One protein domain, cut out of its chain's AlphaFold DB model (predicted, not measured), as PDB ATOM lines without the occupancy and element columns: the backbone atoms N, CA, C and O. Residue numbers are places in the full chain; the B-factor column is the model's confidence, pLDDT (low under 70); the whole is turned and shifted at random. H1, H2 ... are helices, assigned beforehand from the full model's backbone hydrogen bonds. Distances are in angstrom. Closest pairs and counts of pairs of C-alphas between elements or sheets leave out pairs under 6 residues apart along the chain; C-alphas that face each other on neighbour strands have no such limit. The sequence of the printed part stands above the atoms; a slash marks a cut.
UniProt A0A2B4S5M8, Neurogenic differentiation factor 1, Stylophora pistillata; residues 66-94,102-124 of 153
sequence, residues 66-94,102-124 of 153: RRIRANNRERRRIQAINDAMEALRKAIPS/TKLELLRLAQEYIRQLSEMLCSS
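AT A GLANCE: This is residues 66 to 94 and 102 to 124 of the 153 residues of the protein "Neurogenic differentiation factor 1" of Stylophora pistillata (UniProt A0A2B4S5M8). Two long helices overlap near one end of each, H1 with residues 85 to 89 and H2 with residues 103 to 110, and run on the same way as a long staggered rod. The far parts, residues 66 to 81 and 115 to 124, stick out free at opposite ends. The printed part has 52 residues with two named helices, H1 then H2, and no named strand; the class is all helix. It is extended, with a radius of gyration of the C-alphas of 16.4 A and spans of 57 by 18 by 15 A.

HOW THE PARTS SIT: H1, residues 66 to 91, touches H2, residues 103 to 123, with residues 85 to 89 alone, and H2 touches it with residues 103 to 110 alone. The closest C-alphas, of Arg 89 and Leu 106, are 6.8 A apart. The helices run the same way at a tilt of 37 degrees, only just steep. In both, every O i to N i+4 pair is within hydrogen-bond range.

IN THESE COORDINATES: H1 runs 38.2 A from C-alpha 66 at (28.403, 24.196, -58.196). H2 runs 30.5 A to C-alpha 123 at (20.025, 37.594, -4.010).

THE WHOLE: The farthest C-alphas, of Arg 66 and Ser 124, are 57.6 A apart. Residues 95 to 101 are not printed; C-alphas 94 and 102 are 15.0 A apart across this cut. Residues 94, 123 and 124 have pLDDT under 70.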
ATOM      1  N   ARG A  66      28.292  23.042 -59.110       90.50
ATOM      2  CA  ARG A  66      28.403  24.196 -58.196       90.50
ATOM      3  C   ARG A  66      27.211  24.290 -57.251       90.50
ATOM      4  O   ARG A  66      27.411  24.471 -56.050       90.50
ATOM      5  N   ARG A  67      25.991  24.104 -57.768       93.88
ATOM      6  CA  ARG A  67      24.763  24.064 -56.955       93.88
ATOM      7  C   ARG A  67      24.794  22.929 -55.931       93.88
ATOM      8  O   ARG A  67      24.485  23.164 -54.769       93.88
ATOM      9  N   ILE A  68      25.221  21.729 -56.331       92.88
ATOM     10  CA  ILE A  68      25.339  20.577 -55.422       92.88
ATOM     11  C   ILE A  68      26.347  20.866 -54.301       92.88
ATOM     12  O   ILE A  68      26.029  20.669 -53.129       92.88
ATOM     13  N   ARG A  69      27.535  21.393 -54.633       90.56
ATOM     14  CA  ARG A  69      28.539  21.782 -53.628       90.56
ATOM     15  C   ARG A  69      28.001  22.851 -52.674       90.56
ATOM     16  O   ARG A  69      28.219  22.748 -51.473       90.56
ATOM     17  N   ALA A  70      27.280  23.846 -53.192       93.88
ATOM     18  CA  ALA A  70      26.654  24.879 -52.371       93.88
ATOM     19  C   ALA A  70      25.594  24.305 -51.417       93.88
ATOM     20  O   ALA A  70      25.622  24.612 -50.230       93.88
ATOM     21  N   ASN A  71      24.722  23.414 -51.898       97.62
ATOM     22  CA  ASN A  71      23.715  22.759 -51.059       97.62
ATOM     23  C   ASN A  71      24.350  21.882 -49.969       97.62
ATOM     24  O   ASN A  71      23.893  21.891 -48.830       97.62
ATOM     25  N   ASN A  72      25.431  21.165 -50.296       96.38
ATOM     26  CA  ASN A  72      26.163  20.367 -49.315       96.38
ATOM     27  C   ASN A  72      26.743  21.254 -48.202       96.38
ATOM     28  O   ASN A  72      26.557  20.951 -47.026       96.38
ATOM     29  N   ARG A  73      27.366  22.387 -48.556       97.25
ATOM     30  CA  ARG A  73      27.860  23.357 -47.566       97.25
ATOM     31  C   ARG A  73      26.745  23.891 -46.676       97.25
ATOM     32  O   ARG A  73      26.912  23.914 -45.462       97.25
ATOM     33  N   GLU A  74      25.605  24.260 -47.254       97.50
ATOM     34  CA  GLU A  74      24.486  24.773 -46.462       97.50
ATOM     35  C   GLU A  74      23.919  23.709 -45.522       97.50
ATOM     36  O   GLU A  74      23.669  23.982 -44.353       97.50
ATOM     37  N   ARG A  75      23.811  22.456 -45.980       98.12
ATOM     38  CA  ARG A  75      23.427  21.335 -45.114       98.12
ATOM     39  C   ARG A  75      24.377  21.195 -43.925       98.12
ATOM     40  O   ARG A  75      23.903  21.022 -42.809       98.12
ATOM     41  N   ARG A  76      25.691  21.293 -44.151       96.00
ATOM     42  CA  ARG A  76      26.694  21.253 -43.071       96.00
ATOM     43  C   ARG A  76      26.536  22.433 -42.111       96.00
ATOM     44  O   ARG A  76      26.559  22.224 -40.905       96.00
ATOM     45  N   ARG A  77      26.308  23.646 -42.627       98.12
ATOM     46  CA  ARG A  77      26.056  24.844 -41.810       98.12
ATOM     47  C   ARG A  77      24.838  24.657 -40.904       98.12
ATOM     48  O   ARG A  77      24.904  24.924 -39.709       98.12
ATOM     49  N   ILE A  78      23.736  24.159 -41.465       98.06
ATOM     50  CA  ILE A  78      22.511  23.878 -40.711       98.06
ATOM     51  C   ILE A  78      22.724  22.750 -39.699       98.06
ATOM     52  O   ILE A  78      22.200  22.846 -38.591       98.06
ATOM     53  N   GLN A  79      23.499  21.714 -40.038       97.44
ATOM     54  CA  GLN A  79      23.839  20.648 -39.094       97.44
ATOM     55  C   GLN A  79      24.594  21.205 -37.885       97.44
ATOM     56  O   GLN A  79      24.152  20.984 -36.767       97.44
ATOM     57  N   ALA A  80      25.624  22.028 -38.106       96.44
ATOM     58  CA  ALA A  80      26.369  22.676 -37.027       96.44
ATOM     59  C   ALA A  80      25.467  23.529 -36.116       96.44
ATOM     60  O   ALA A  80      25.588  23.487 -34.893       96.44
ATOM     61  N   ILE A  81      24.507  24.264 -36.694       97.19
ATOM     62  CA  ILE A  81      23.512  25.019 -35.915       97.19
ATOM     63  C   ILE A  81      22.639  24.082 -35.078       97.19
ATOM     64  O   ILE A  81      22.356  24.371 -33.917       97.19
ATOM     65  N   ASN A  82      22.169  22.979 -35.658       96.06
ATOM     66  CA  ASN A  82      21.317  22.036 -34.941       96.06
ATOM     67  C   ASN A  82      22.084  21.324 -33.816       96.06
ATOM     68  O   ASN A  82      21.514  21.126 -32.747       96.06
ATOM     69  N   ASP A  83      23.365  21.018 -34.019       95.88
ATOM     70  CA  ASP A  83      24.228  20.433 -32.991       95.88
ATOM     71  C   ASP A  83      24.429  21.412 -31.821       95.88
ATOM     72  O   ASP A  83      24.304  21.027 -30.657       95.88
ATOM     73  N   ALA A  84      24.638  22.702 -32.110       96.38
ATOM     74  CA  ALA A  84      24.699  23.750 -31.089       96.38
ATOM     75  C   ALA A  84      23.362  23.925 -30.340       96.38
ATOM     76  O   ALA A  84      23.347  24.090 -29.121       96.38
ATOM     77  N   MET A  85      22.228  23.840 -31.045       95.44
ATOM     78  CA  MET A  85      20.896  23.866 -30.424       95.44
ATOM     79  C   MET A  85      20.670  22.658 -29.504       95.44
ATOM     80  O   MET A  85      20.072  22.799 -28.441       95.44
ATOM     81  N   GLU A  86      21.161  21.476 -29.869       92.75
ATOM     82  CA  GLU A  86      21.065  20.291 -29.013       92.75
ATOM     83  C   GLU A  86      21.972  20.407 -27.778       92.75
ATOM     84  O   GLU A  86      21.575  20.025 -26.678       92.75
ATOM     85  N   ALA A  87      23.165  20.992 -27.922       93.31
ATOM     86  CA  ALA A  87      24.019  21.316 -26.781       93.31
ATOM     87  C   ALA A  87      23.320  22.286 -25.812       93.31
ATOM     88  O   ALA A  87      23.307  22.041 -24.604       93.31
ATOM     89  N   LEU A  88      22.657  23.324 -26.335       93.94
ATOM     90  CA  LEU A  88      21.853  24.244 -25.529       93.94
ATOM     91  C   LEU A  88      20.719  23.514 -24.798       93.94
ATOM     92  O   LEU A  88      20.495  23.743 -23.614       93.94
ATOM     93  N   ARG A  89      20.037  22.584 -25.472       93.12
ATOM     94  CA  ARG A  89      18.971  21.769 -24.872       93.12
ATOM     95  C   ARG A  89      19.441  20.982 -23.654       93.12
ATOM     96  O   ARG A  89      18.703  20.905 -22.678       93.12
ATOM     97  N   LYS A  90      20.649  20.421 -23.704       90.88
ATOM     98  CA  LYS A  90      21.237  19.666 -22.588       90.88
ATOM     99  C   LYS A  90      21.582  20.549 -21.387       90.88
ATOM    100  O   LYS A  90      21.589  20.048 -20.270       90.88
ATOM    101  N   ALA A  91      21.868  21.831 -21.614       92.44
ATOM    102  CA  ALA A  91      22.213  22.780 -20.559       92.44
ATOM    103  C   ALA A  91      20.989  23.346 -19.815       92.44
ATOM    104  O   ALA A  91      21.135  23.841 -18.702       92.44
ATOM    105  N   ILE A  92      19.791  23.287 -20.410       90.81
ATOM    106  CA  ILE A  92      18.565  23.814 -19.796       90.81
ATOM    107  C   ILE A  92      17.956  22.770 -18.842       90.81
ATOM    108  O   ILE A  92      17.658  21.650 -19.275       90.81
ATOM    109  N   PRO A  93      17.689  23.119 -17.568       86.88
ATOM    110  CA  PRO A  93      17.077  22.211 -16.608       86.88
ATOM    111  C   PRO A  93      15.677  21.764 -17.035       86.88
ATOM    112  O   PRO A  93      14.843  22.567 -17.449       86.88
ATOM    113  N   SER A  94      15.408  20.467 -16.876       68.12
ATOM    114  CA  SER A  94      14.074  19.854 -16.923       68.12
ATOM    115  C   SER A  94      13.191  20.246 -18.111       68.12
ATOM    116  O   SER A  94      11.992  20.488 -17.970       68.12
ATOM    117  N   THR A 102      10.532  23.254 -29.707       92.69
ATOM    118  CA  THR A 102      10.780  24.079 -30.891       92.69
ATOM    119  C   THR A 102      12.000  24.981 -30.678       92.69
ATOM    120  O   THR A 102      12.404  25.250 -29.544       92.69
ATOM    121  N   LYS A 103      12.589  25.489 -31.774       92.50
ATOM    122  CA  LYS A 103      13.746  26.400 -31.700       92.50
ATOM    123  C   LYS A 103      13.438  27.641 -30.855       92.50
ATOM    124  O   LYS A 103      14.270  28.043 -30.056       92.50
ATOM    125  N   LEU A 104      12.235  28.199 -30.989       93.50
ATOM    126  CA  LEU A 104      11.808  29.379 -30.237       93.50
ATOM    127  C   LEU A 104      11.611  29.082 -28.746       93.50
ATOM    128  O   LEU A 104      12.081  29.846 -27.910       93.50
ATOM    129  N   GLU A 105      10.939  27.977 -28.409       91.12
ATOM    130  CA  GLU A 105      10.755  27.565 -27.009       91.12
ATOM    131  C   GLU A 105      12.104  27.359 -26.318       91.12
ATOM    132  O   GLU A 105      12.290  27.822 -25.198       91.12
ATOM    133  N   LEU A 106      13.061  26.721 -27.002       92.75
ATOM    134  CA  LEU A 106      14.396  26.501 -26.455       92.75
ATOM    135  C   LEU A 106      15.118  27.820 -26.151       92.75
ATOM    136  O   LEU A 106      15.677  27.973 -25.071       92.75
ATOM    137  N   LEU A 107      15.082  28.772 -27.087       95.19
ATOM    138  CA  LEU A 107      15.718  30.077 -26.903       95.19
ATOM    139  C   LEU A 107      15.086  30.863 -25.746       95.19
ATOM    140  O   LEU A 107      15.805  31.451 -24.944       95.19
ATOM    141  N   ARG A 108      13.753  30.817 -25.610       91.56
ATOM    142  CA  ARG A 108      13.041  31.448 -24.487       91.56
ATOM    143  C   ARG A 108      13.425  30.829 -23.145       91.56
ATOM    144  O   ARG A 108      13.698  31.555 -22.196       91.56
ATOM    145  N   LEU A 109      13.480  29.500 -23.072       91.06
ATOM    146  CA  LEU A 109      13.887  28.801 -21.852       91.06
ATOM    147  C   LEU A 109      15.346  29.088 -21.483       91.06
ATOM    148  O   LEU A 109      15.649  29.231 -20.304       91.06
ATOM    149  N   ALA A 110      16.240  29.206 -22.468       94.69
ATOM    150  CA  ALA A 110      17.637  29.553 -22.225       94.69
ATOM    151  C   ALA A 110      17.769  30.946 -21.600       94.69
ATOM    152  O   ALA A 110      18.481  31.112 -20.612       94.69
ATOM    153  N   GLN A 111      17.051  31.928 -22.153       92.56
ATOM    154  CA  GLN A 111      17.023  33.288 -21.623       92.56
ATOM    155  C   GLN A 111      16.528  33.309 -20.172       92.56
ATOM    156  O   GLN A 111      17.163  33.912 -19.309       92.56
ATOM    157  N   GLU A 112      15.420  32.618 -19.898       90.19
ATOM    158  CA  GLU A 112      14.839  32.550 -18.559       90.19
ATOM    159  C   GLU A 112      15.760  31.827 -17.566       90.19
ATOM    160  O   GLU A 112      15.907  32.258 -16.425       90.19
ATOM    161  N   TYR A 113      16.451  30.774 -18.005       94.00
ATOM    162  CA  TYR A 113      17.389  30.059 -17.148       94.00
ATOM    163  C   TYR A 113      18.599  30.919 -16.761       94.00
ATOM    164  O   TYR A 113      18.954  30.985 -15.584       94.00
ATOM    165  N   ILE A 114      19.191  31.639 -17.723       93.88
ATOM    166  CA  ILE A 114      20.276  32.596 -17.446       93.88
ATOM    167  C   ILE A 114      19.804  33.664 -16.449       93.88
ATOM    168  O   ILE A 114      20.536  33.993 -15.512       93.88
ATOM    169  N   ARG A 115      18.574  34.175 -16.611       87.25
ATOM    170  CA  ARG A 115      17.971  35.166 -15.708       87.25
ATOM    171  C   ARG A 115      17.863  34.637 -14.276       87.25
ATOM    172  O   ARG A 115      18.356  35.292 -13.363       87.25
ATOM    173  N   GLN A 116      17.277  33.454 -14.087       89.94
ATOM    174  CA  GLN A 116      17.100  32.845 -12.763       89.94
ATOM    175  C   GLN A 116      18.435  32.591 -12.062       89.94
ATOM    176  O   GLN A 116      18.589  32.938 -10.897       89.94
ATOM    177  N   LEU A 117      19.425  32.043 -12.775       91.12
ATOM    178  CA  LEU A 117      20.760  31.843 -12.208       91.12
ATOM    179  C   LEU A 117      21.405  33.172 -11.791       91.12
ATOM    180  O   LEU A 117      22.016  33.247 -10.729       91.12
ATOM    181  N   SER A 118      21.244  34.223 -12.597       90.38
ATOM    182  CA  SER A 118      21.770  35.557 -12.280       90.38
ATOM    183  C   SER A 118      21.113  36.137 -11.024       90.38
ATOM    184  O   SER A 118      21.799  36.682 -10.162       90.38
ATOM    185  N   GLU A 119      19.795  35.978 -10.895       85.50
ATOM    186  CA  GLU A 119      19.023  36.415  -9.730       85.50
ATOM    187  C   GLU A 119      19.421  35.651  -8.463       85.50
ATOM    188  O   GLU A 119      19.689  36.276  -7.444       85.50
ATOM    189  N   MET A 120      19.543  34.321  -8.533       88.25
ATOM    190  CA  MET A 120      19.972  33.481  -7.405       88.25
ATOM    191  C   MET A 120      21.372  33.846  -6.900       88.25
ATOM    192  O   MET A 120      21.625  33.846  -5.696       88.25
ATOM    193  N   LEU A 121      22.292  34.158  -7.815       88.88
ATOM    194  CA  LEU A 121      23.636  34.597  -7.448       88.88
ATOM    195  C   LEU A 121      23.611  35.998  -6.814       88.88
ATOM    196  O   LEU A 121      24.324  36.230  -5.840       88.88
ATOM    197  N   CYS A 122      22.765  36.909  -7.303       81.00
ATOM    198  CA  CYS A 122      22.655  38.274  -6.783       81.00
ATOM    199  C   CYS A 122      21.915  38.353  -5.432       81.00
ATOM    200  O   CYS A 122      22.365  39.058  -4.528       81.00
ATOM    201  N   SER A 123      20.823  37.602  -5.248       66.56
ATOM    202  CA  SER A 123      20.025  37.594  -4.010       66.56
ATOM    203  C   SER A 123      20.785  37.015  -2.814       66.56
ATOM    204  O   SER A 123      20.532  37.393  -1.672       66.56
ATOM    205  N   SER A 124      21.800  36.181  -3.061       59.78
ATOM    206  CA  SER A 124      22.718  35.699  -2.023       59.78
ATOM    207  C   SER A 124      23.643  36.785  -1.438       59.78
ATOM    208  O   SER A 124      24.322  36.531  -0.443       59.78
TER     209      SER A 124